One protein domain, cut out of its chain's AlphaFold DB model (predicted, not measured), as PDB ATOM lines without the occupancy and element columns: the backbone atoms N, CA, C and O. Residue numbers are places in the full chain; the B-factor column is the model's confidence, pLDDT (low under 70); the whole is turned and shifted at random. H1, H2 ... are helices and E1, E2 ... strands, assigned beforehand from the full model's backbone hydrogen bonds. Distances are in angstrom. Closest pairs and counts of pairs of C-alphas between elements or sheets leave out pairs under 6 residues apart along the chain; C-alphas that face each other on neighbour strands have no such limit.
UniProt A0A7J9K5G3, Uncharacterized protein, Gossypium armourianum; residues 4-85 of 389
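What this domain is: This is residues 4 to 85 of the 389 residues of an uncharacterized protein of Gossypium armourianum (UniProt A0A7J9K5G3). Two small antiparallel sheets form the two ends of an elongated domain, with helix H4 between them. The three-stranded sheet E3, E4, E5 is at one end; the two-stranded ribbon E1, E2 reaches toward the other, where H3 caps its far end, and the short helices H1 and H2 sit near H4 in the middle. The printed part has 82 residues, with four named helices and five named strands in the order H1, H2, E1, H3, E2, E3, E4, H4, E5; the class is mixed, helices and strands. The whole is only just loose, close to compact, with a radius of gyration of the C-alphas of 14.4 A, and its outline of 49 by 25 by 18 A is only just elongated.

Where its parts are: The larger sheet is made of E3, residues 50 to 53, E4, residues 58 to 62 and 13.2 A long, and E5, residues 81 to 84, which ends at C-alpha 84 at (33.536, 84.422, 33.653). H4, residues 65 to 73, is 12.2 A long and begins at C-alpha 65 at (31.762, 83.206, 13.857). The other sheet has E1, residues 19 to 23, 13.1 A, and E2, residues 37 to 41, 13.2 A. Between these two strands in the chain is H3, residues 26 to 32, 10.0 A. H1, residues 4 to 7, begins at C-alpha 4 at (28.214, 72.671, 17.069), and H2 is residues 13 to 16.

How they stand to each other: E4 is the inner strand of its sheet, and E3 and E5 are edge strands. E3 and E4 form a hairpin, antiparallel at 163 degrees, with N 60 and O 52 2.8 A apart. E4 and E5 are antiparallel at 158 degrees, with N 61 and O 81 2.8 A apart. H4 only grazes this sheet, with its residues 65 to 69. The closest C-alphas of H4 and E2 are those of Leu 73 and Leu 39, 6.2 A apart. E1 and E2 are antiparallel at 145 degrees, with N 20 and O 40 2.8 A apart. H2 and H4 only just touch, with 3 pairs of C-alphas within 8 A, the closest being Val 16 and Val 69 at 7.0 A. H1 and H2 touch only at the corner, closest at the C-alphas of Ile 7 and Gln 13, 5.3 A. H1 and H4 are close but not clearly touching, with the C-alphas of Asp 4 and Ile 72 7.4 A apart. H3 touches no helix and is apart from E3, E4 and E5. In H3 and H4 every O i to N i+4 pair is within hydrogen-bond range; H1 and H2 are too short for such a pair.

The domain as a whole: The two C-alphas farthest apart, those of Asp 26 and Met 85, are 49.0 A apart. The printed part has no cut, and no link is long; E2 to E3 and H4 to E5 are short but not tight. The mean pLDDT of the printed part is 90.9, and no printed residue is under 70.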
ATOM      1  N   ASP A   4      28.278  74.060  17.545       91.50
ATOM      2  CA  ASP A   4      28.214  72.671  17.069       91.50
ATOM      3  C   ASP A   4      26.762  72.151  16.951       91.50
ATOM      4  O   ASP A   4      26.393  71.556  15.936       91.50
ATOM      5  N   ASN A   5      25.889  72.471  17.916       91.94
ATOM      6  CA  ASN A   5      24.462  72.128  17.838       91.94
ATOM      7  C   ASN A   5      23.725  72.903  16.729       91.94
ATOM      8  O   ASN A   5      22.759  72.388  16.167       91.94
ATOM      9  N   ILE A   6      24.162  74.126  16.405       92.44
ATOM     10  CA  ILE A   6      23.606  74.930  15.303       92.44
ATOM     11  C   ILE A   6      24.045  74.353  13.949       92.44
ATOM     12  O   ILE A   6      23.209  74.175  13.065       92.44
ATOM     13  N   ILE A   7      25.321  73.977  13.806       92.50
ATOM     14  CA  ILE A   7      25.866  73.293  12.619       92.50
ATOM     15  C   ILE A   7      25.134  71.962  12.373       92.50
ATOM     16  O   ILE A   7      24.832  71.626  11.229       92.50
ATOM     17  N   LYS A   8      24.791  71.217  13.431       90.56
ATOM     18  CA  LYS A   8      24.082  69.927  13.340       90.56
ATOM     19  C   LYS A   8      22.569  70.033  13.112       90.56
ATOM     20  O   LYS A   8      21.948  69.015  12.818       90.56
ATOM     21  N   ASN A   9      21.961  71.218  13.225       92.88
ATOM     22  CA  ASN A   9      20.515  71.410  13.077       92.88
ATOM     23  C   ASN A   9      20.177  72.108  11.742       92.88
ATOM     24  O   ASN A   9      20.357  73.325  11.649       92.88
ATOM     25  N   PRO A  10      19.628  71.401  10.729       90.88
ATOM     26  CA  PRO A  10      19.353  71.972   9.404       90.88
ATOM     27  C   PRO A  10      18.497  73.246   9.413       90.88
ATOM     28  O   PRO A  10      18.696  74.121   8.574       90.88
ATOM     29  N   SER A  11      17.591  73.395  10.386       91.94
ATOM     30  CA  SER A  11      16.739  74.584  10.522       91.94
ATOM     31  C   SER A  11      17.481  75.814  11.061       91.94
ATOM     32  O   SER A  11      17.006  76.932  10.889       91.94
ATOM     33  N   LEU A  12      18.630  75.626  11.724       92.44
ATOM     34  CA  LEU A  12      19.437  76.699  12.322       92.44
ATOM     35  C   LEU A  12      20.746  76.965  11.563       92.44
ATOM     36  O   LEU A  12      21.324  78.040  11.721       92.44
ATOM     37  N   GLN A  13      21.183  76.043  10.696       93.94
ATOM     38  CA  GLN A  13      22.382  76.191   9.857       93.94
ATOM     39  C   GLN A  13      22.431  77.518   9.084       93.94
ATOM     40  O   GLN A  13      23.515  78.054   8.871       93.94
ATOM     41  N   ILE A  14      21.281  78.079   8.690       92.19
ATOM     42  CA  ILE A  14      21.197  79.380   8.006       92.19
ATOM     43  C   ILE A  14      21.908  80.508   8.775       92.19
ATOM     44  O   ILE A  14      22.579  81.330   8.156       92.19
ATOM     45  N   LEU A  15      21.854  80.497  10.112       92.50
ATOM     46  CA  LEU A  15      22.472  81.516  10.968       92.50
ATOM     47  C   LEU A  15      24.007  81.487  10.866       92.50
ATOM     48  O   LEU A  15      24.661  82.528  10.828       92.50
ATOM     49  N   VAL A  16      24.587  80.291  10.739       93.00
ATOM     50  CA  VAL A  16      26.033  80.060  10.550       93.00
ATOM     51  C   VAL A  16      26.456  80.069   9.073       93.00
ATOM     52  O   VAL A  16      27.535  79.593   8.740       93.00
ATOM     53  N   GLY A  17      25.631  80.628   8.179       90.69
ATOM     54  CA  GLY A  17      25.942  80.785   6.752       90.69
ATOM     55  C   GLY A  17      25.541  79.596   5.870       90.69
ATOM     56  O   GLY A  17      25.899  79.567   4.695       90.69
ATOM     57  N   GLY A  18      24.789  78.635   6.417       92.62
ATOM     58  CA  GLY A  18      24.340  77.411   5.747       92.62
ATOM     59  C   GLY A  18      25.458  76.379   5.570       92.62
ATOM     60  O   GLY A  18      26.599  76.743   5.317       92.62
ATOM     61  N   ILE A  19      25.143  75.085   5.665       94.25
ATOM     62  CA  ILE A  19      26.118  73.994   5.486       94.25
ATOM     63  C   ILE A  19      25.749  73.183   4.235       94.25
ATOM     64  O   ILE A  19      24.569  73.007   3.928       94.25
ATOM     65  N   GLU A  20      26.746  72.712   3.488       93.31
ATOM     66  CA  GLU A  20      26.600  71.935   2.252       93.31
ATOM     67  C   GLU A  20      27.572  70.749   2.237       93.31
ATOM     68  O   GLU A  20      28.720  70.865   2.660       93.31
ATOM     69  N   SER A  21      27.123  69.617   1.697       92.06
ATOM     70  CA  SER A  21      27.974  68.468   1.386       92.06
ATOM     71  C   SER A  21      28.617  68.643   0.004       92.06
ATOM     72  O   SER A  21      28.016  68.294  -1.014       92.06
ATOM     73  N   VAL A  22      29.845  69.159  -0.040       90.56
ATOM     74  CA  VAL A  22      30.616  69.387  -1.272       90.56
ATOM     75  C   VAL A  22      31.428  68.139  -1.625       90.56
ATOM     76  O   VAL A  22      32.083  67.547  -0.770       90.56
ATOM     77  N   THR A  23      31.407  67.731  -2.898       91.94
ATOM     78  CA  THR A  23      32.239  66.624  -3.404       91.94
ATOM     79  C   THR A  23      33.421  67.176  -4.198       91.94
ATOM     80  O   THR A  23      33.242  67.795  -5.244       91.94
ATOM     81  N   LEU A  24      34.631  66.947  -3.689       89.38
ATOM     82  CA  LEU A  24      35.897  67.350  -4.291       89.38
ATOM     83  C   LEU A  24      36.347  66.368  -5.387       89.38
ATOM     84  O   LEU A  24      35.974  65.193  -5.411       89.38
ATOM     85  N   GLY A  25      37.223  66.839  -6.276       90.62
ATOM     86  CA  GLY A  25      38.005  65.961  -7.150       90.62
ATOM     87  C   GLY A  25      39.080  65.198  -6.366       90.62
ATOM     88  O   GLY A  25      39.577  65.686  -5.350       90.62
ATOM     89  N   ASP A  26      39.479  64.021  -6.855       90.19
ATOM     90  CA  ASP A  26      40.411  63.117  -6.155       90.19
ATOM     91  C   ASP A  26      41.797  63.737  -5.894       90.19
ATOM     92  O   ASP A  26      42.493  63.350  -4.958       90.19
ATOM     93  N   GLU A  27      42.200  64.728  -6.693       88.50
ATOM     94  CA  GLU A  27      43.432  65.496  -6.486       88.50
ATOM     95  C   GLU A  27      43.318  66.527  -5.354       88.50
ATOM     96  O   GLU A  27      44.194  66.583  -4.493       88.50
ATOM     97  N   GLU A  28      42.229  67.298  -5.295       88.81
ATOM     98  CA  GLU A  28      42.026  68.310  -4.247       88.81
ATOM     99  C   GLU A  28      41.723  67.649  -2.889       88.81
ATOM    100  O   GLU A  28      42.249  68.089  -1.866       88.81
ATOM    101  N   ALA A  29      40.981  66.534  -2.872       88.56
ATOM    102  CA  ALA A  29      40.776  65.720  -1.670       88.56
ATOM    103  C   ALA A  29      42.106  65.160  -1.124       88.56
ATOM    104  O   ALA A  29      42.422  65.341   0.055       88.56
ATOM    105  N   ARG A  30      42.942  64.572  -1.998       89.00
ATOM    106  CA  ARG A  30      44.295  64.081  -1.673       89.00
ATOM    107  C   ARG A  30      45.206  65.197  -1.153       89.00
ATOM    108  O   ARG A  30      45.894  65.000  -0.155       89.00
ATOM    109  N   LYS A  31      45.187  66.369  -1.790       91.19
ATOM    110  CA  LYS A  31      45.969  67.555  -1.399       91.19
ATOM    111  C   LYS A  31      45.566  68.104  -0.026       91.19
ATOM    112  O   LYS A  31      46.437  68.482   0.749       91.19
ATOM    113  N   ARG A  32      44.268  68.105   0.295       85.44
ATOM    114  CA  ARG A  32      43.739  68.501   1.615       85.44
ATOM    115  C   ARG A  32      43.802  67.385   2.675       85.44
ATOM    116  O   ARG A  32      43.544  67.670   3.838       85.44
ATOM    117  N   LYS A  33      44.148  66.145   2.296       86.19
ATOM    118  CA  LYS A  33      44.091  64.922   3.130       86.19
ATOM    119  C   LYS A  33      42.696  64.626   3.720       86.19
ATOM    120  O   LYS A  33      42.587  64.102   4.824       86.19
ATOM    121  N   VAL A  34      41.633  64.951   2.984       85.50
ATOM    122  CA  VAL A  34      40.229  64.747   3.402       85.50
ATOM    123  C   VAL A  34      39.528  63.691   2.546       85.50
ATOM    124  O   VAL A  34      40.036  63.269   1.506       85.50
ATOM    125  N   GLN A  35      38.340  63.263   2.978       86.50
ATOM    126  CA  GLN A  35      37.469  62.410   2.165       86.50
ATOM    127  C   GLN A  35      37.006  63.141   0.895       86.50
ATOM    128  O   GLN A  35      37.000  64.369   0.829       86.50
ATOM    129  N   LYS A  36      36.574  62.385  -0.122       90.75
ATOM    130  CA  LYS A  36      36.083  62.963  -1.385       90.75
ATOM    131  C   LYS A  36      34.840  63.845  -1.199       90.75
ATOM    132  O   LYS A  36      34.617  64.746  -1.997       90.75
ATOM    133  N   THR A  37      34.068  63.618  -0.142       91.00
ATOM    134  CA  THR A  37      32.922  64.445   0.244       91.00
ATOM    135  C   THR A  37      33.190  65.063   1.612       91.00
ATOM    136  O   THR A  37      33.586  64.356   2.537       91.00
ATOM    137  N   ILE A  38      32.990  66.375   1.733       90.88
ATOM    138  CA  ILE A  38      33.220  67.165   2.949       90.88
ATOM    139  C   ILE A  38      32.047  68.109   3.215       90.88
ATOM    140  O   ILE A  38      31.266  68.407   2.311       90.88
ATOM    141  N   LEU A  39      31.931  68.593   4.452       92.81
ATOM    142  CA  LEU A  39      31.004  69.666   4.794       92.81
ATOM    143  C   LEU A  39      31.724  71.016   4.685       92.81
ATOM    144  O   LEU A  39      32.701  71.252   5.391       92.81
ATOM    145  N   GLU A  40      31.227  71.896   3.821       92.44
ATOM    146  CA  GLU A  40      31.665  73.293   3.709       92.44
ATOM    147  C   GLU A  40      30.468  74.236   3.928       92.44
ATOM    148  O   GLU A  40      29.309  73.814   3.990       92.44
ATOM    149  N   ARG A  41      30.747  75.528   4.097       94.31
ATOM    150  CA  ARG A  41      29.752  76.562   4.398       94.31
ATOM    151  C   ARG A  41      29.277  77.258   3.112       94.31
ATOM    152  O   ARG A  41      30.093  77.603   2.262       94.31
ATOM    153  N   LYS A  42      27.965  77.479   2.967       92.88
ATOM    154  CA  LYS A  42      27.326  78.005   1.738       92.88
ATOM    155  C   LYS A  42      27.602  79.490   1.480       92.88
ATOM    156  O   LYS A  42      27.566  79.923   0.331       92.88
ATOM    157  N   GLY A  43      27.831  80.282   2.526       92.44
ATOM    158  CA  GLY A  43      28.034  81.727   2.431       92.44
ATOM    159  C   GLY A  43      28.428  82.372   3.766       92.44
ATOM    160  O   GLY A  43      28.646  81.659   4.750       92.44
ATOM    161  N   PRO A  44      28.542  83.712   3.830       93.56
ATOM    162  CA  PRO A  44      28.837  84.425   5.076       93.56
ATOM    163  C   PRO A  44      27.799  84.107   6.158       93.56
ATOM    164  O   PRO A  44      26.613  83.947   5.859       93.56
ATOM    165  N   SER A  45      28.232  84.021   7.417       93.25
ATOM    166  CA  SER A  45      27.297  83.890   8.537       93.25
ATOM    167  C   SER A  45      26.410  85.136   8.672       93.25
ATOM    168  O   SER A  45      26.816  86.248   8.341       93.25
ATOM    169  N   THR A  46      25.185  84.958   9.181       92.75
ATOM    170  CA  THR A  46      24.259  86.064   9.477       92.75
ATOM    171  C   THR A  46      24.800  87.008  10.557       92.75
ATOM    172  O   THR A  46      24.403  88.170  10.608       92.75
ATOM    173  N   PHE A  47      25.717  86.530  11.405       93.94
ATOM    174  CA  PHE A  47      26.327  87.299  12.486       93.94
ATOM    175  C   PHE A  47      27.851  87.192  12.419       93.94
ATOM    176  O   PHE A  47      28.402  86.118  12.200       93.94
ATOM    177  N   THR A  48      28.555  88.301  12.644       92.56
ATOM    178  CA  THR A  48      30.027  88.318  12.663       92.56
ATOM    179  C   THR A  48      30.604  87.651  13.910       92.56
ATOM    180  O   THR A  48      31.693  87.078  13.852       92.56
ATOM    181  N   CYS A  49      29.871  87.684  15.024       92.12
ATOM    182  CA  CYS A  49      30.237  87.073  16.296       92.12
ATOM    183  C   CYS A  49      29.074  86.277  16.912       92.12
ATOM    184  O   CYS A  49      27.913  86.447  16.538       92.12
ATOM    185  N   ALA A  50      29.391  85.412  17.876       93.06
ATOM    186  CA  ALA A  50      28.409  84.717  18.710       93.06
ATOM    187  C   ALA A  50      28.907  84.564  20.150       93.06
ATOM    188  O   ALA A  50      30.106  84.647  20.416       93.06
ATOM    189  N   VAL A  51      27.981  84.289  21.070       93.12
ATOM    190  CA  VAL A  51      28.287  83.963  22.467       93.12
ATOM    191  C   VAL A  51      27.651  82.619  22.821       93.12
ATOM    192  O   VAL A  51      26.427  82.495  22.823       93.12
ATOM    193  N   GLU A  52      28.464  81.604  23.127       91.81
ATOM    194  CA  GLU A  52      27.965  80.372  23.746       91.81
ATOM    195  C   GLU A  52      27.834  80.593  25.256       91.81
ATOM    196  O   GLU A  52      28.835  80.774  25.947       91.81
ATOM    197  N   MET A  53      26.618  80.522  25.797       90.38
ATOM    198  CA  MET A  53      26.434  80.362  27.244       90.38
ATOM    199  C   MET A  53      26.748  78.909  27.621       90.38
ATOM    200  O   MET A  53      26.062  77.991  27.151       90.38
ATOM    201  N   ILE A  54      27.786  78.717  28.443       89.12
ATOM    202  CA  ILE A  54      28.253  77.411  28.940       89.12
ATOM    203  C   ILE A  54      27.688  77.151  30.339       89.12
ATOM    204  O   ILE A  54      27.194  76.061  30.621       89.12
ATOM    205  N   SER A  55      27.703  78.175  31.190       86.19
ATOM    206  CA  SER A  55      27.010  78.213  32.478       86.19
ATOM    207  C   SER A  55      26.443  79.623  32.714       86.19
ATOM    208  O   SER A  55      26.515  80.479  31.832       86.19
ATOM    209  N   ARG A  56      25.885  79.898  33.900       82.06
ATOM    210  CA  ARG A  56      25.497  81.270  34.293       82.06
ATOM    211  C   ARG A  56      26.679  82.218  34.416       82.06
ATOM    212  O   ARG A  56      26.546  83.405  34.152       82.06
ATOM    213  N   THR A  57      27.803  81.684  34.873       87.00
ATOM    214  CA  THR A  57      29.008  82.437  35.209       87.00
ATOM    215  C   THR A  57      30.139  82.164  34.225       87.00
ATOM    216  O   THR A  57      31.248  82.598  34.492       87.00
ATOM    217  N   GLU A  58      29.883  81.483  33.100       90.62
ATOM    218  CA  GLU A  58      30.842  81.274  32.009       90.62
ATOM    219  C   GLU A  58      30.166  81.356  30.634       90.62
ATOM    220  O   GLU A  58      29.231  80.604  30.329       90.62
ATOM    221  N   CYS A  59      30.709  82.206  29.762       91.81
ATOM    222  CA  CYS A  59      30.372  82.234  28.345       91.81
ATOM    223  C   CYS A  59      31.621  82.280  27.452       91.81
ATOM    224  O   CYS A  59      32.692  82.733  27.861       91.81
ATOM    225  N   ARG A  60      31.480  81.797  26.215       93.44
ATOM    226  CA  ARG A  60      32.531  81.822  25.188       93.44
ATOM    227  C   ARG A  60      32.165  82.812  24.103       93.44
ATOM    228  O   ARG A  60      31.138  82.652  23.447       93.44
ATOM    229  N   VAL A  61      33.002  83.820  23.903       93.12
ATOM    230  CA  VAL A  61      32.812  84.861  22.893       93.12
ATOM    231  C   VAL A  61      33.595  84.488  21.638       93.12
ATOM    232  O   VAL A  61      34.826  84.549  21.588       93.12
ATOM    233  N   HIS A  62      32.859  84.102  20.603       93.81
ATOM    234  CA  HIS A  62      33.374  83.819  19.272       93.81
ATOM    235  C   HIS A  62      33.426  85.125  18.480       93.81
ATOM    236  O   HIS A  62      32.481  85.464  17.770       93.81
ATOM    237  N   HIS A  63      34.531  85.866  18.598       91.69
ATOM    238  CA  HIS A  63      34.734  87.158  17.915       91.69
ATOM    239  C   HIS A  63      34.666  87.082  16.383       91.69
ATOM    240  O   HIS A  63      34.419  88.091  15.727       91.69
ATOM    241  N   ARG A  64      34.884  85.892  15.807       93.44
ATOM    242  CA  ARG A  64      34.699  85.601  14.378       93.44
ATOM    243  C   ARG A  64      33.947  84.281  14.218       93.44
ATOM    244  O   ARG A  64      34.542  83.205  14.309       93.44
ATOM    245  N   LEU A  65      32.639  84.369  13.986       93.50
ATOM    246  CA  LEU A  65      31.762  83.206  13.857       93.50
ATOM    247  C   LEU A  65      32.072  82.394  12.591       93.50
ATOM    248  O   LEU A  65      32.168  81.174  12.679       93.50
ATOM    249  N   ASP A  66      32.343  83.049  11.456       93.81
ATOM    250  CA  ASP A  66      32.790  82.383  10.221       93.81
ATOM    251  C   ASP A  66      33.990  81.452  10.477       93.81
ATOM    252  O   ASP A  66      33.932  80.256  10.211       93.81
ATOM    253  N   ALA A  67      35.053  81.986  11.090       93.38
ATOM    254  CA  ALA A  67      36.279  81.241  11.379       93.38
ATOM    255  C   ALA A  67      36.084  80.151  12.451       93.38
ATOM    256  O   ALA A  67      36.774  79.136  12.423       93.38
ATOM    257  N   THR A  68      35.137  80.342  13.377       93.62
ATOM    258  CA  THR A  68      34.711  79.303  14.329       93.62
ATOM    259  C   THR A  68      34.067  78.129  13.592       93.62
ATOM    260  O   THR A  68      34.440  76.981  13.819       93.62
ATOM    261  N   VAL A  69      33.114  78.411  12.703       94.12
ATOM    262  CA  VAL A  69      32.366  77.394  11.954       94.12
ATOM    263  C   VAL A  69      33.296  76.649  11.000       94.12
ATOM    264  O   VAL A  69      33.319  75.422  11.016       94.12
ATOM    265  N   ASP A  70      34.131  77.370  10.251       92.81
ATOM    266  CA  ASP A  70      35.094  76.776   9.317       92.81
ATOM    267  C   ASP A  70      36.142  75.905  10.041       92.81
ATOM    268  O   ASP A  70      36.541  74.863   9.520       92.81
ATOM    269  N   ALA A  71      36.555  76.276  11.262       93.06
ATOM    270  CA  ALA A  71      37.424  75.442  12.094       93.06
ATOM    271  C   ALA A  71      36.729  74.141  12.534       93.06
ATOM    272  O   ALA A  71      37.305  73.067  12.364       93.06
ATOM    273  N   ILE A  72      35.484  74.222  13.028       92.56
ATOM    274  CA  ILE A  72      34.696  73.052  13.455       92.56
ATOM    275  C   ILE A  72      34.454  72.095  12.275       92.56
ATOM    276  O   ILE A  72      34.662  70.890  12.412       92.56
ATOM    277  N   LEU A  73      34.079  72.617  11.100       91.31
ATOM    278  CA  LEU A  73      33.893  71.821   9.877       91.31
ATOM    279  C   LEU A  73      35.193  71.143   9.415       91.31
ATOM    280  O   LEU A  73      35.165  70.010   8.941       91.31
ATOM    281  N   ALA A  74      36.338  71.806   9.605       88.50
ATOM    282  CA  ALA A  74      37.664  71.249   9.340       88.50
ATOM    283  C   ALA A  74      38.194  70.311  10.449       88.50
ATOM    284  O   ALA A  74      39.349  69.892  10.373       88.50
ATOM    285  N   GLY A  75      37.395  69.997  11.478       87.31
ATOM    286  CA  GLY A  75      37.782  69.118  12.589       87.31
ATOM    287  C   GLY A  75      38.799  69.723  13.565       87.31
ATOM    288  O   GLY A  75      39.503  68.982  14.246       87.31
ATOM    289  N   LYS A  76      38.912  71.055  13.619       89.06
ATOM    290  CA  LYS A  76      39.864  71.803  14.459       89.06
ATOM    291  C   LYS A  76      39.157  72.466  15.642       89.06
ATOM    292  O   LYS A  76      37.968  72.776  15.565       89.06
ATOM    293  N   SER A  77      39.897  72.762  16.711       87.19
ATOM    294  CA  SER A  77      39.380  73.612  17.786       87.19
ATOM    295  C   SER A  77      39.157  75.053  17.277       87.19
ATOM    296  O   SER A  77      40.047  75.631  16.647       87.19
ATOM    297  N   PRO A  78      37.976  75.655  17.508       90.88
ATOM    298  CA  PRO A  78      37.738  77.059  17.195       90.88
ATOM    299  C   PRO A  78      38.387  77.974  18.242       90.88
ATOM    300  O   PRO A  78      38.478  77.626  19.417       90.88
ATOM    301  N   LEU A  79      38.773  79.183  17.829       88.19
ATOM    302  CA  LEU A  79      39.277  80.217  18.736       88.19
ATOM    303  C   LEU A  79      38.118  81.045  19.315       88.19
ATOM    304  O   LEU A  79      37.316  81.609  18.568       88.19
ATOM    305  N   PHE A  80      38.063  81.150  20.643       91.12
ATOM    306  CA  PHE A  80      37.092  81.950  21.393       91.12
ATOM    307  C   PHE A  80      37.718  82.512  22.674       91.12
ATOM    308  O   PHE A  80      38.655  81.941  23.226       91.12
ATOM    309  N   GLU A  81      37.187  83.630  23.162       89.81
ATOM    310  CA  GLU A  81      37.522  84.182  24.479       89.81
ATOM    311  C   GLU A  81      36.598  83.561  25.536       89.81
ATOM    312  O   GLU A  81      35.390  83.497  25.314       89.81
ATOM    313  N   ILE A  82      37.122  83.126  26.686       90.31
ATOM    314  CA  ILE A  82      36.288  82.688  27.817       90.31
ATOM    315  C   ILE A  82      36.108  83.872  28.767       90.31
ATOM    316  O   ILE A  82      37.087  84.431  29.257       90.31
ATOM    317  N   ARG A  83      34.858  84.239  29.055       88.75
ATOM    318  CA  ARG A  83      34.515  85.234  30.077       88.75
ATOM    319  C   ARG A  83      33.798  84.550  31.223       88.75
ATOM    320  O   ARG A  83      32.849  83.803  30.989       88.75
ATOM    321  N   GLN A  84      34.231  84.843  32.445       86.06
ATOM    322  CA  GLN A  84      33.536  84.422  33.653       86.06
ATOM    323  C   GLN A  84      33.007  85.627  34.438       86.06
ATOM    324  O   GLN A  84      33.583  86.713  34.379       86.06
ATOM    325  N   MET A  85      31.878  85.440  35.125       74.69
ATOM    326  CA  MET A  85      31.208  86.487  35.904       74.69
ATOM    327  C   MET A  85      31.449  86.265  37.400       74.69
ATOM    328  O   MET A  85      30.865  85.363  38.001       74.69
TER     329      MET A  85